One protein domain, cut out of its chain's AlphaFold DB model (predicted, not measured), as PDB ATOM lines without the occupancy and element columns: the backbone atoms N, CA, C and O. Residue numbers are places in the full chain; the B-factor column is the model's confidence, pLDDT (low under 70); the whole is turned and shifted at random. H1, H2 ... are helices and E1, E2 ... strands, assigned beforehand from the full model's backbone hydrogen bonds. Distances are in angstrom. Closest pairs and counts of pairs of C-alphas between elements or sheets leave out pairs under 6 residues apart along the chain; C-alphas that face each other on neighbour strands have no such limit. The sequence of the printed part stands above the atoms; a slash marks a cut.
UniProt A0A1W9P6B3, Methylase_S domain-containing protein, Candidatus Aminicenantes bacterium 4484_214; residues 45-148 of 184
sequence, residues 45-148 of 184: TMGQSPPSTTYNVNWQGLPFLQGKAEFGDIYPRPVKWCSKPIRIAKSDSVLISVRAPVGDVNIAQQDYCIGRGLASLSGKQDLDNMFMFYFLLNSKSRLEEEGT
ATOM      1  N   THR A  45     131.646 121.217 156.581       93.50
ATOM      2  CA  THR A  45     131.854 122.609 156.170       93.50
ATOM      3  C   THR A  45     132.517 123.377 157.305       93.50
ATOM      4  O   THR A  45     131.884 123.693 158.311       93.50
ATOM      5  N   MET A  46     133.803 123.697 157.141       92.56
ATOM      6  CA  MET A  46     134.534 124.531 158.098       92.56
ATOM      7  C   MET A  46     134.078 125.987 157.994       92.56
ATOM      8  O   MET A  46     133.982 126.541 156.894       92.56
ATOM      9  N   GLY A  47     133.816 126.611 159.140       92.31
ATOM     10  CA  GLY A  47     133.387 127.997 159.194       92.31
ATOM     11  C   GLY A  47     134.496 128.982 158.835       92.31
ATOM     12  O   GLY A  47     135.689 128.747 159.039       92.31
ATOM     13  N   GLN A  48     134.085 130.130 158.304       93.00
ATOM     14  CA  GLN A  48     134.979 131.210 157.915       93.00
ATOM     15  C   GLN A  48     134.293 132.537 158.198       93.00
ATOM     16  O   GLN A  48     133.191 132.790 157.728       93.00
ATOM     17  N   SER A  49     134.966 133.390 158.963       91.00
ATOM     18  CA  SER A  49     134.434 134.685 159.371       91.00
ATOM     19  C   SER A  49     134.510 135.671 158.199       91.00
ATOM     20  O   SER A  49     135.615 135.925 157.716       91.00
ATOM     21  N   PRO A  50     133.374 136.240 157.757       91.88
ATOM     22  CA  PRO A  50     133.358 137.355 156.811       91.88
ATOM     23  C   PRO A  50     133.956 138.630 157.426       91.88
ATOM     24  O   PRO A  50     134.123 138.681 158.647       91.88
ATOM     25  N   PRO A  51     134.251 139.674 156.631       93.50
ATOM     26  CA  PRO A  51     134.657 140.973 157.165       93.50
ATOM     27  C   PRO A  51     133.614 141.534 158.141       93.50
ATOM     28  O   PRO A  51     132.412 141.439 157.886       93.50
ATOM     29  N   SER A  52     134.061 142.161 159.231       91.12
ATOM     30  CA  SER A  52     133.175 142.711 160.272       91.12
ATOM     31  C   SER A  52     132.204 143.774 159.754       91.12
ATOM     32  O   SER A  52     131.109 143.909 160.289       91.12
ATOM     33  N   THR A  53     132.560 144.471 158.672       95.12
ATOM     34  CA  THR A  53     131.708 145.446 157.970       95.12
ATOM     35  C   THR A  53     130.430 144.841 157.390       95.12
ATOM     36  O   THR A  53     129.499 145.569 157.063       95.12
ATOM     37  N   THR A  54     130.367 143.516 157.248       94.94
ATOM     38  CA  THR A  54     129.182 142.804 156.744       94.94
ATOM     39  C   THR A  54     128.200 142.426 157.855       94.94
ATOM     40  O   THR A  54     127.096 141.959 157.562       94.94
ATOM     41  N   TYR A  55     128.590 142.602 159.122       95.00
ATOM     42  CA  TYR A  55     127.775 142.235 160.276       95.00
ATOM     43  C   TYR A  55     126.783 143.341 160.617       95.00
ATOM     44  O   TYR A  55     127.113 144.523 160.575       95.00
ATOM     45  N   ASN A  56     125.567 142.956 160.986       96.19
ATOM     46  CA  ASN A  56     124.504 143.889 161.332       96.19
ATOM     47  C   ASN A  56     123.530 143.273 162.349       96.19
ATOM     48  O   ASN A  56     123.520 142.062 162.565       96.19
ATOM     49  N   VAL A  57     122.708 144.122 162.964       95.69
ATOM     50  CA  VAL A  57     121.599 143.730 163.858       95.69
ATOM     51  C   VAL A  57     120.227 144.021 163.237       95.69
ATOM     52  O   VAL A  57     119.196 143.841 163.872       95.69
ATOM     53  N   ASN A  58     120.215 144.442 161.970       94.94
ATOM     54  CA  ASN A  58     119.019 144.850 161.235       94.94
ATOM     55  C   ASN A  58     118.436 143.688 160.416       94.94
ATOM     56  O   ASN A  58     117.714 143.924 159.452       94.94
ATOM     57  N   TRP A  59     118.779 142.445 160.772       93.75
ATOM     58  CA  TRP A  59     118.271 141.225 160.135       93.75
ATOM     59  C   TRP A  59     118.587 141.122 158.632       93.75
ATOM     60  O   TRP A  59     117.886 140.446 157.884       93.75
ATOM     61  N   GLN A  60     119.654 141.784 158.165       95.75
ATOM     62  CA  GLN A  60     120.040 141.763 156.754       95.75
ATOM     63  C   GLN A  60     120.936 140.560 156.445       95.75
ATOM     64  O   GLN A  60     122.065 140.469 156.938       95.75
ATOM     65  N   GLY A  61     120.455 139.685 155.559       95.81
ATOM     66  CA  GLY A  61     121.160 138.484 155.112       95.81
ATOM     67  C   GLY A  61     120.893 137.277 156.012       95.81
ATOM     68  O   GLY A  61     119.767 137.067 156.454       95.81
ATOM     69  N   LEU A  62     121.920 136.461 156.265       96.75
ATOM     70  CA  LEU A  62     121.790 135.244 157.077       96.75
ATOM     71  C   LEU A  62     122.199 135.490 158.534       96.75
ATOM     72  O   LEU A  62     123.152 136.238 158.765       96.75
ATOM     73  N   PRO A  63     121.557 134.836 159.518       97.00
ATOM     74  CA  PRO A  63     122.012 134.898 160.897       97.00
ATOM     75  C   PRO A  63     123.426 134.337 161.016       97.00
ATOM     76  O   PRO A  63     123.785 133.352 160.365       97.00
ATOM     77  N   PHE A  64     124.239 134.990 161.834       96.62
ATOM     78  CA  PHE A  64     125.654 134.703 161.984       96.62
ATOM     79  C   PHE A  64     125.935 134.052 163.335       96.62
ATOM     80  O   PHE A  64     125.569 134.590 164.379       96.62
ATOM     81  N   LEU A  65     126.628 132.915 163.297       95.44
ATOM     82  CA  LEU A  65     127.082 132.173 164.469       95.44
ATOM     83  C   LEU A  65     128.610 132.207 164.498       95.44
ATOM     84  O   LEU A  65     129.265 131.747 163.558       95.44
ATOM     85  N   GLN A  66     129.202 132.773 165.547       90.25
ATOM     86  CA  GLN A  66     130.652 132.954 165.638       90.25
ATOM     87  C   GLN A  66     131.319 131.819 166.418       90.25
ATOM     88  O   GLN A  66     132.447 131.426 166.089       90.25
ATOM     89  N   GLY A  67     130.632 131.303 167.436       89.12
ATOM     90  CA  GLY A  67     131.117 130.255 168.321       89.12
ATOM     91  C   GLY A  67     130.007 129.704 169.210       89.12
ATOM     92  O   GLY A  67     128.824 129.868 168.934       89.12
ATOM     93  N   LYS A  68     130.396 129.063 170.316       86.44
ATOM     94  CA  LYS A  68     129.440 128.472 171.262       86.44
ATOM     95  C   LYS A  68     128.540 129.485 171.978       86.44
ATOM     96  O   LYS A  68     127.559 129.090 172.584       86.44
ATOM     97  N   ALA A  69     128.888 130.774 171.969       88.38
ATOM     98  CA  ALA A  69     128.121 131.800 172.682       88.38
ATOM     99  C   ALA A  69     126.688 131.923 172.144       88.38
ATOM    100  O   ALA A  69     125.780 132.285 172.883       88.38
ATOM    101  N   GLU A  70     126.493 131.591 170.868       91.38
ATOM    102  CA  GLU A  70     125.184 131.581 170.230       91.38
ATOM    103  C   GLU A  70     124.485 130.213 170.314       91.38
ATOM    104  O   GLU A  70     123.403 130.059 169.758       91.38
ATOM    105  N   PHE A  71     125.071 129.199 170.955       92.81
ATOM    106  CA  PHE A  71     124.456 127.874 171.076       92.81
ATOM    107  C   PHE A  71     123.453 127.851 172.234       92.81
ATOM    108  O   PHE A  71     123.736 128.346 173.323       92.81
ATOM    109  N   GLY A  72     122.270 127.286 171.982       90.94
ATOM    110  CA  GLY A  72     121.303 126.947 173.024       90.94
ATOM    111  C   GLY A  72     121.428 125.479 173.426       90.94
ATOM    112  O   GLY A  72     122.424 124.828 173.116       90.94
ATOM    113  N   ASP A  73     120.390 124.936 174.062       88.75
ATOM    114  CA  ASP A  73     120.375 123.523 174.473       88.75
ATOM    115  C   ASP A  73     120.373 122.569 173.269       88.75
ATOM    116  O   ASP A  73     121.044 121.540 173.267       88.75
ATOM    117  N   ILE A  74     119.611 122.927 172.232       92.31
ATOM    118  CA  ILE A  74     119.457 122.145 170.994       92.31
ATOM    119  C   ILE A  74     119.627 123.039 169.764       92.31
ATOM    120  O   ILE A  74     120.238 122.616 168.784       92.31
ATOM    121  N   TYR A  75     119.102 124.269 169.813       96.25
ATOM    122  CA  TYR A  75     119.091 125.195 168.680       96.25
ATOM    123  C   TYR A  75     119.806 126.517 168.985       96.25
ATOM    124  O   TYR A  75     119.667 127.047 170.096       96.25
ATOM    125  N   PRO A  76     120.546 127.080 168.011       95.56
ATOM    126  CA  PRO A  76     121.305 128.298 168.220       95.56
ATOM    127  C   PRO A  76     120.394 129.529 168.253       95.56
ATOM    128  O   PRO A  76     119.378 129.606 167.561       95.56
ATOM    129  N   ARG A  77     120.798 130.537 169.024       95.88
ATOM    130  CA  ARG A  77     120.123 131.830 169.174       95.88
ATOM    131  C   ARG A  77     121.035 132.940 168.638       95.88
ATOM    132  O   ARG A  77     121.843 133.482 169.393       95.88
ATOM    133  N   PRO A  78     120.966 133.263 167.333       94.69
ATOM    134  CA  PRO A  78     121.818 134.285 166.737       94.69
ATOM    135  C   PRO A  78     121.458 135.679 167.262       94.69
ATOM    136  O   PRO A  78     120.288 136.030 167.391       94.69
ATOM    137  N   VAL A  79     122.483 136.498 167.496       95.12
ATOM    138  CA  VAL A  79     122.342 137.912 167.900       95.12
ATOM    139  C   VAL A  79     122.756 138.891 166.794       95.12
ATOM    140  O   VAL A  79     122.605 140.101 166.940       95.12
ATOM    141  N   LYS A  80     123.323 138.377 165.696       95.25
ATOM    142  CA  LYS A  80     123.854 139.147 164.562       95.25
ATOM    143  C   LYS A  80     123.488 138.476 163.243       95.25
ATOM    144  O   LYS A  80     123.306 137.263 163.184       95.25
ATOM    145  N   TRP A  81     123.480 139.268 162.176       96.81
ATOM    146  CA  TRP A  81     123.290 138.844 160.791       96.81
ATOM    147  C   TRP A  81     124.476 139.266 159.932       96.81
ATOM    148  O   TRP A  81     125.192 140.213 160.258       96.81
ATOM    149  N   CYS A  82     124.695 138.550 158.835       96.62
ATOM    150  CA  CYS A  82     125.721 138.826 157.847       96.62
ATOM    151  C   CYS A  82     125.079 139.015 156.470       96.62
ATOM    152  O   CYS A  82     124.462 138.095 155.927       96.62
ATOM    153  N   SER A  83     125.282 140.196 155.886       96.75
ATOM    154  CA  SER A  83     124.747 140.553 154.567       96.75
ATOM    155  C   SER A  83     125.492 139.889 153.404       96.75
ATOM    156  O   SER A  83     124.943 139.765 152.313       96.75
ATOM    157  N   LYS A  84     126.740 139.451 153.624       95.69
ATOM    158  CA  LYS A  84     127.601 138.800 152.619       95.69
ATOM    159  C   LYS A  84     128.254 137.535 153.200       95.69
ATOM    160  O   LYS A  84     129.444 137.559 153.532       95.69
ATOM    161  N   PRO A  85     127.489 136.442 153.370       94.38
ATOM    162  CA  PRO A  85     127.996 135.207 153.960       94.38
ATOM    163  C   PRO A  85     129.022 134.520 153.044       94.38
ATOM    164  O   PRO A  85     128.839 134.461 151.831       94.38
ATOM    165  N   ILE A  86     130.093 133.969 153.630       94.25
ATOM    166  CA  ILE A  86     131.150 133.236 152.895       94.25
ATOM    167  C   ILE A  86     130.964 131.720 153.024       94.25
ATOM    168  O   ILE A  86     131.117 130.975 152.058       94.25
ATOM    169  N   ARG A  87     130.654 131.252 154.236       95.31
ATOM    170  CA  ARG A  87     130.404 129.842 154.548       95.31
ATOM    171  C   ARG A  87     129.052 129.715 155.217       95.31
ATOM    172  O   ARG A  87     128.762 130.441 156.168       95.31
ATOM    173  N   ILE A  88     128.250 128.792 154.700       96.81
ATOM    174  CA  ILE A  88     126.860 128.609 155.098       96.81
ATOM    175  C   ILE A  88     126.699 127.191 155.635       96.81
ATOM    176  O   ILE A  88     127.023 126.227 154.943       96.81
ATOM    177  N   ALA A  89     126.201 127.084 156.861       96.81
ATOM    178  CA  ALA A  89     125.637 125.858 157.395       96.81
ATOM    179  C   ALA A  89     124.197 125.751 156.905       96.81
ATOM    180  O   ALA A  89     123.431 126.703 157.056       96.81
ATOM    181  N   LYS A  90     123.845 124.620 156.295       96.62
ATOM    182  CA  LYS A  90     122.489 124.396 155.796       96.62
ATOM    183  C   LYS A  90     121.534 124.037 156.924       96.62
ATOM    184  O   LYS A  90     121.956 123.458 157.928       96.62
ATOM    185  N   SER A  91     120.260 124.363 156.735       96.19
ATOM    186  CA  SER A  91     119.184 123.848 157.582       96.19
ATOM    187  C   SER A  91     119.309 122.330 157.768       96.19
ATOM    188  O   SER A  91     119.731 121.629 156.848       96.19
ATOM    189  N   ASP A  92     118.946 121.847 158.954       94.75
ATOM    190  CA  ASP A  92     119.044 120.457 159.425       94.75
ATOM    191  C   ASP A  92     120.475 119.925 159.659       94.75
ATOM    192  O   ASP A  92     120.667 118.826 160.171       94.75
ATOM    193  N   SER A  93     121.517 120.706 159.360       95.56
ATOM    194  CA  SER A  93     122.889 120.304 159.688       95.56
ATOM    195  C   SER A  93     123.183 120.371 161.192       95.56
ATOM    196  O   SER A  93     122.636 121.200 161.923       95.56
ATOM    197  N   VAL A  94     124.111 119.533 161.654       95.44
ATOM    198  CA  VAL A  94     124.639 119.595 163.019       95.44
ATOM    199  C   VAL A  94     125.786 120.596 163.064       95.44
ATOM    200  O   VAL A  94     126.756 120.500 162.314       95.44
ATOM    201  N   LEU A  95     125.681 121.570 163.953       95.19
ATOM    202  CA  LEU A  95     126.711 122.555 164.241       95.19
ATOM    203  C   LEU A  95     127.595 122.036 165.368       95.19
ATOM    204  O   LEU A  95     127.087 121.512 166.354       95.19
ATOM    205  N   ILE A  96     128.907 122.217 165.249       92.31
ATOM    206  CA  ILE A  96     129.870 121.834 166.284       92.31
ATOM    207  C   ILE A  96     130.876 122.956 166.540       92.31
ATOM    208  O   ILE A  96     131.398 123.573 165.604       92.31
ATOM    209  N   SER A  97     131.166 123.214 167.816       90.75
ATOM    210  CA  SER A  97     132.257 124.098 168.226       90.75
ATOM    211  C   SER A  97     133.605 123.420 167.995       90.75
ATOM    212  O   SER A  97     133.873 122.347 168.536       90.75
ATOM    213  N   VAL A  98     134.470 124.066 167.208       84.88
ATOM    214  CA  VAL A  98     135.836 123.594 166.903       84.88
ATOM    215  C   VAL A  98     136.921 124.400 167.622       84.88
ATOM    216  O   VAL A  98     138.112 124.152 167.432       84.88
ATOM    217  N   ARG A  99     136.532 125.389 168.437       79.19
ATOM    218  CA  ARG A  99     137.430 126.099 169.360       79.19
ATOM    219  C   ARG A  99     137.138 125.662 170.783       79.19
ATOM    220  O   ARG A  99     135.980 125.474 171.124       79.19
ATOM    221  N   ALA A 100     138.189 125.558 171.591       62.66
ATOM    222  CA  ALA A 100     138.098 125.124 172.977       62.66
ATOM    223  C   ALA A 100     137.038 125.920 173.783       62.66
ATOM    224  O   ALA A 100     137.034 127.156 173.708       62.66
ATOM    225  N   PRO A 101     136.169 125.244 174.564       64.12
ATOM    226  CA  PRO A 101     136.005 123.788 174.617       64.12
ATOM    227  C   PRO A 101     135.374 123.244 173.324       64.12
ATOM    228  O   PRO A 101     134.389 123.778 172.809       64.12
ATOM    229  N   VAL A 102     135.996 122.199 172.779       70.81
ATOM    230  CA  VAL A 102     135.536 121.516 171.565       70.81
ATOM    231  C   VAL A 102     134.401 120.572 171.945       70.81
ATOM    232  O   VAL A 102     134.444 119.962 173.006       70.81
ATOM    233  N   GLY A 103     133.404 120.424 171.073       73.31
ATOM    234  CA  GLY A 103     132.386 119.380 171.232       73.31
ATOM    235  C   GLY A 103     131.014 119.852 171.706       73.31
ATOM    236  O   GLY A 103     130.098 119.038 171.751       73.31
ATOM    237  N   ASP A 104     130.819 121.146 171.980       88.25
ATOM    238  CA  ASP A 104     129.459 121.694 172.064       88.25
ATOM    239  C   ASP A 104     128.784 121.566 170.690       88.25
ATOM    240  O   ASP A 104     129.373 121.947 169.671       88.25
ATOM    241  N   VAL A 105     127.566 121.020 170.665       92.88
ATOM    242  CA  VAL A 105     126.802 120.739 169.442       92.88
ATOM    243  C   VAL A 105     125.416 121.366 169.481       92.88
ATOM    244  O   VAL A 105     124.837 121.534 170.549       92.88
ATOM    245  N   ASN A 106     124.879 121.718 168.317       95.19
ATOM    246  CA  ASN A 106     123.530 122.257 168.119       95.19
ATOM    247  C   ASN A 106     122.991 121.815 166.749       95.19
ATOM    248  O   ASN A 106     123.748 121.317 165.917       95.19
ATOM    249  N   ILE A 107     121.706 122.027 166.483       96.56
ATOM    250  CA  ILE A 107     121.065 121.741 165.194       96.56
ATOM    251  C   ILE A 107     120.686 123.052 164.512       96.56
ATOM    252  O   ILE A 107     120.103 123.951 165.120       96.56
ATOM    253  N   ALA A 108     121.009 123.166 163.229       96.75
ATOM    254  CA  ALA A 108     120.640 124.310 162.418       96.75
ATOM    255  C   ALA A 108     119.151 124.243 162.029       96.75
ATOM    256  O   ALA A 108     118.760 123.421 161.209       96.75
ATOM    257  N   GLN A 109     118.315 125.136 162.560       96.25
ATOM    258  CA  GLN A 109     116.890 125.220 162.182       96.25
ATOM    259  C   GLN A 109     116.645 125.939 160.845       96.25
ATOM    260  O   GLN A 109     115.532 125.947 160.331       96.25
ATOM    261  N   GLN A 110     117.678 126.587 160.312       96.56
ATOM    262  CA  GLN A 110     117.672 127.349 159.069       96.56
ATOM    263  C   GLN A 110     119.106 127.469 158.541       96.56
ATOM    264  O   GLN A 110     120.048 126.973 159.160       96.56
ATOM    265  N   ASP A 111     119.293 128.148 157.411       97.81
ATOM    266  CA  ASP A 111     120.633 128.460 156.919       97.81
ATOM    267  C   ASP A 111     121.306 129.516 157.819       97.81
ATOM    268  O   ASP A 111     120.739 130.578 158.092       97.81
ATOM    269  N   TYR A 112     122.541 129.241 158.246       97.38
ATOM    270  CA  TYR A 112     123.353 130.147 159.066       97.38
ATOM    271  C   TYR A 112     124.680 130.463 158.389       97.38
ATOM    272  O   TYR A 112     125.341 129.584 157.839       97.38
ATOM    273  N   CYS A 113     125.134 131.706 158.505       96.88
ATOM    274  CA  CYS A 113     126.528 132.040 158.252       96.88
ATOM    275  C   CYS A 113     127.374 131.594 159.452       96.88
ATOM    276  O   CYS A 113     127.099 131.998 160.582       96.88
ATOM    277  N   ILE A 114     128.426 130.809 159.223       96.12
ATOM    278  CA  ILE A 114     129.257 130.256 160.305       96.12
ATOM    279  C   ILE A 114     130.670 130.845 160.314       96.12
ATOM    280  O   ILE A 114     131.377 130.860 159.305       96.12
ATOM    281  N   GLY A 115     131.096 131.332 161.478       93.88
ATOM    282  CA  GLY A 115     132.436 131.858 161.718       93.88
ATOM    283  C   GLY A 115     133.481 130.764 161.943       93.88
ATOM    284  O   GLY A 115     133.165 129.595 162.127       93.88
ATOM    285  N   ARG A 116     134.762 131.156 161.996       90.81
ATOM    286  CA  ARG A 116     135.912 130.232 162.157       90.81
ATOM    287  C   ARG A 116     135.892 129.373 163.431       90.81
ATOM    288  O   ARG A 116     136.738 128.496 163.571       90.81
ATOM    289  N   GLY A 117     135.038 129.694 164.403       89.50
ATOM    290  CA  GLY A 117     134.896 128.937 165.647       89.50
ATOM    291  C   GLY A 117     133.996 127.709 165.529       89.50
ATOM    292  O   GLY A 117     133.992 126.891 166.443       89.50
ATOM    293  N   LEU A 118     133.268 127.576 164.418       92.69
ATOM    294  CA  LEU A 118     132.261 126.545 164.210       92.69
ATOM    295  C   LEU A 118     132.536 125.744 162.938       92.69
ATOM    296  O   LEU A 118     133.176 126.220 161.996       92.69
ATOM    297  N   ALA A 119     131.991 124.537 162.903       93.50
ATOM    298  CA  ALA A 119     131.829 123.754 161.693       93.50
ATOM    299  C   ALA A 119     130.391 123.235 161.596       93.50
ATOM    300  O   ALA A 119     129.694 123.110 162.601       93.50
ATOM    301  N   SER A 120     129.958 122.947 160.373       94.94
ATOM    302  CA  SER A 120     128.679 122.303 160.081       94.94
ATOM    303  C   SER A 120     128.931 120.912 159.513       94.94
ATOM    304  O   SER A 120     129.817 120.724 158.675       94.94
ATOM    305  N   LEU A 121     128.164 119.946 160.001       93.62
ATOM    306  CA  LEU A 121     128.180 118.547 159.611       93.62
ATOM    307  C   LEU A 121     126.820 118.201 159.029       93.62
ATOM    308  O   LEU A 121     125.789 118.409 159.663       93.62
ATOM    309  N   SER A 122     126.814 117.636 157.834       93.06
ATOM    310  CA  SER A 122     125.599 117.085 157.236       93.06
ATOM    311  C   SER A 122     125.811 115.610 156.958       93.06
ATOM    312  O   SER A 122     126.774 115.250 156.275       93.06
ATOM    313  N   GLY A 123     124.932 114.761 157.484       89.56
ATOM    314  CA  GLY A 123     124.918 113.342 157.171       89.56
ATOM    315  C   GLY A 123     124.742 113.117 155.670       89.56
ATOM    316  O   GLY A 123     123.957 113.789 154.999       89.56
ATOM    317  N   LYS A 124     125.515 112.185 155.112       86.38
ATOM    318  CA  LYS A 124     125.260 111.646 153.769       86.38
ATOM    319  C   LYS A 124     124.066 110.689 153.838       86.38
ATOM    320  O   LYS A 124     123.688 110.280 154.923       86.38
ATOM    321  N   GLN A 125     123.527 110.313 152.676       72.44
ATOM    322  CA  GLN A 125     122.249 109.610 152.411       72.44
ATOM    323  C   GLN A 125     121.704 108.590 153.440       72.44
ATOM    324  O   GLN A 125     120.496 108.385 153.456       72.44
ATOM    325  N   ASP A 126     122.539 107.957 154.264       78.62
ATOM    326  CA  ASP A 126     122.135 106.939 155.242       78.62
ATOM    327  C   ASP A 126     122.349 107.355 156.718       78.62
ATOM    328  O   ASP A 126     122.049 106.570 157.615       78.62
ATOM    329  N   LEU A 127     122.883 108.554 156.987       85.19
ATOM    330  CA  LEU A 127     123.129 109.070 158.336       85.19
ATOM    331  C   LEU A 127     122.094 110.135 158.699       85.19
ATOM    332  O   LEU A 127     122.056 111.210 158.104       85.19
ATOM    333  N   ASP A 128     121.304 109.833 159.721       89.44
ATOM    334  CA  ASP A 128     120.357 110.767 160.315       89.44
ATOM    335  C   ASP A 128     121.084 111.834 161.159       89.44
ATOM    336  O   ASP A 128     121.947 111.522 161.989       89.44
ATOM    337  N   ASN A 129     120.744 113.108 160.937       90.94
ATOM    338  CA  ASN A 129     121.398 114.234 161.607       90.94
ATOM    339  C   ASN A 129     121.068 114.286 163.107       90.94
ATOM    340  O   ASN A 129     121.943 114.640 163.897       90.94
ATOM    341  N   MET A 130     119.862 113.877 163.523       91.00
ATOM    342  CA  MET A 130     119.497 113.797 164.944       91.00
ATOM    343  C   MET A 130     120.297 112.709 165.659       91.00
ATOM    344  O   MET A 130     120.822 112.938 166.749       91.00
ATOM    345  N   PHE A 131     120.450 111.541 165.037       90.44
ATOM    346  CA  PHE A 131     121.313 110.479 165.543       90.44
ATOM    347  C   PHE A 131     122.759 110.967 165.685       90.44
ATOM    348  O   PHE A 131     123.368 110.789 166.741       90.44
ATOM    349  N   MET A 132     123.294 111.638 164.659       90.38
ATOM    350  CA  MET A 132     124.630 112.234 164.714       90.38
ATOM    351  C   MET A 132     124.752 113.272 165.839       90.38
ATOM    352  O   MET A 132     125.746 113.260 166.563       90.38
ATOM    353  N   PHE A 133     123.751 114.135 166.022       92.38
ATOM    354  CA  PHE A 133     123.707 115.116 167.106       92.38
ATOM    355  C   PHE A 133     123.793 114.439 168.477       92.38
ATOM    356  O   PHE A 133     124.688 114.763 169.258       92.38
ATOM    357  N   TYR A 134     122.933 113.453 168.757       90.88
ATOM    358  CA  TYR A 134     122.954 112.743 170.037       90.88
ATOM    359  C   TYR A 134     124.243 111.950 170.240       90.88
ATOM    360  O   TYR A 134     124.760 111.901 171.356       90.88
ATOM    361  N   PHE A 135     124.796 111.356 169.183       88.31
ATOM    362  CA  PHE A 135     126.075 110.666 169.280       88.31
ATOM    363  C   PHE A 135     127.204 111.627 169.670       88.31
ATOM    364  O   PHE A 135     127.978 111.332 170.581       88.31
ATOM    365  N   LEU A 136     127.300 112.781 169.001       87.44
ATOM    366  CA  LEU A 136     128.335 113.777 169.285       87.44
ATOM    367  C   LEU A 136     128.152 114.395 170.674       87.44
ATOM    368  O   LEU A 136     129.140 114.579 171.381       87.44
ATOM    369  N   LEU A 137     126.904 114.621 171.095       87.12
ATOM    370  CA  LEU A 137     126.567 115.095 172.437       87.12
ATOM    371  C   LEU A 137     127.067 114.128 173.523       87.12
ATOM    372  O   LEU A 137     127.677 114.560 174.498       87.12
ATOM    373  N   ASN A 138     126.871 112.819 173.331       85.25
ATOM    374  CA  ASN A 138     127.360 111.786 174.253       85.25
ATOM    375  C   ASN A 138     128.878 111.555 174.158       85.25
ATOM    376  O   ASN A 138     129.488 111.068 175.103       85.25
ATOM    377  N   SER A 139     129.498 111.910 173.031       80.56
ATOM    378  CA  SER A 139     130.939 111.744 172.805       80.56
ATOM    379  C   SER A 139     131.769 112.940 173.277       80.56
ATOM    380  O   SER A 139     132.985 112.930 173.102       80.56
ATOM    381  N   LYS A 140     131.148 113.970 173.867       76.44
ATOM    382  CA  LYS A 140     131.810 115.229 174.232       76.44
ATOM    383  C   LYS A 140     133.070 115.036 175.080       76.44
ATOM    384  O   LYS A 140     134.104 115.583 174.722       76.44
ATOM    385  N   SER A 141     133.010 114.227 176.140       71.31
ATOM    386  CA  SER A 141     134.173 113.962 177.008       71.31
ATOM    387  C   SER A 141     135.357 113.393 176.224       71.31
ATOM    388  O   SER A 141     136.482 113.866 176.344       71.31
ATOM    389  N   ARG A 142     135.083 112.440 175.331       70.38
ATOM    390  CA  ARG A 142     136.087 111.842 174.451       70.38
ATOM    391  C   ARG A 142     136.656 112.851 173.448       70.38
ATOM    392  O   ARG A 142     137.854 112.846 173.190       70.38
ATOM    393  N   LEU A 143     135.814 113.726 172.893       68.50
ATOM    394  CA  LEU A 143     136.242 114.787 171.975       68.50
ATOM    395  C   LEU A 143     137.127 115.833 172.678       68.50
ATOM    396  O   LEU A 143     138.066 116.347 172.071       68.50
ATOM    397  N   GLU A 144     136.844 116.138 173.946       66.94
ATOM    398  CA  GLU A 144     137.653 117.037 174.776       66.94
ATOM    399  C   GLU A 144     139.020 116.414 175.116       66.94
ATOM    400  O   GLU A 144     140.050 117.083 174.980       66.94
ATOM    401  N   GLU A 145     139.062 115.125 175.466       65.38
ATOM    402  CA  GLU A 145     140.306 114.378 175.714       65.38
ATOM    403  C   GLU A 145     141.193 114.300 174.460       65.38
ATOM    404  O   GLU A 145     142.377 114.646 174.511       65.38
ATOM    405  N   GLU A 146     140.618 113.935 173.308       63.56
ATOM    406  CA  GLU A 146     141.331 113.874 172.021       63.56
ATOM    407  C   GLU A 146     141.823 115.266 171.564       63.56
ATOM    408  O   GLU A 146     142.860 115.383 170.905       63.56
ATOM    409  N   GLY A 147     141.123 116.338 171.950       54.59
ATOM    410  CA  GLY A 147     141.486 117.726 171.647       54.59
ATOM    411  C   GLY A 147     142.592 118.322 172.528       54.59
ATOM    412  O   GLY A 147     143.141 119.366 172.173       54.59
ATOM    413  N   THR A 148     142.939 117.687 173.653       50.47
ATOM    414  CA  THR A 148     143.889 118.234 174.645       50.47
ATOM    415  C   THR A 148     145.356 117.906 174.314       50.47
ATOM    416  O   THR A 148     146.262 118.638 174.708       50.47
TER     417      THR A 148
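Overview. This is residues 45 to 148 of the 184 residues of the protein "Methylase_S domain-containing protein" of Candidatus Aminicenantes bacterium 4484_214 (UniProt A0A1W9P6B3). A small antiparallel sheet, E4-E3-E6, has H1 packed over one face, and a second small sheet, E2-E1-E5, mixed, lies farther along the longest axis. H2 follows at the end of H1, away from both sheets, and long unnamed stretches run round the second sheet. The printed part has 104 residues, with E1 to E6, then H1 and H2, along the chain; its class is mixed, helices and strands, with under half of the residues in named elements. It is compact, radius of gyration of the C-alphas 13.3 A, spanning 38 by 32 by 21 A.

Along the chain. E3 is residues 94 to 97, E4 105 to 107 and E6 118 to 123, 16.7 A long. H1 is residues 129 to 138, 14.2 A, and H2 140 to 148, 12.5 A, ending at C-alpha 148 (143.889, 118.234, 174.645). E1 is residues 62 to 65, beginning at C-alpha 62 (121.790, 135.244, 157.077); E2 is 80 to 82 and E5 112 to 114.

Arrangement. E3 is antiparallel to E6 (N 94 and O 121, 2.8 A) and to E4, its hairpin partner (N 95 and O 106, 2.8 A). H1 is on this sheet, two layers, a helix on one face, at a height of 8.1 A, along the strands; its closest C-alphas to E3 are Phe 133 and Val 94, 6.1 A. H1 and H2 meet only through their link; every O i to N i+4 pair in both is within hydrogen-bond range. E1 is antiparallel to E2, a hairpin (N 64 and O 80, 2.8 A), and parallel to E5 (N 113 and O 63, 2.8 A).

Size, cuts and confidence. The C-alphas of Asn 58 and Glu 145, the farthest apart, are 39.9 A apart. The printed part has no cut. The links E1 to E2 and E2 to E3 are long. Residues 100 to 101 and 143 to 148 have pLDDT under 70.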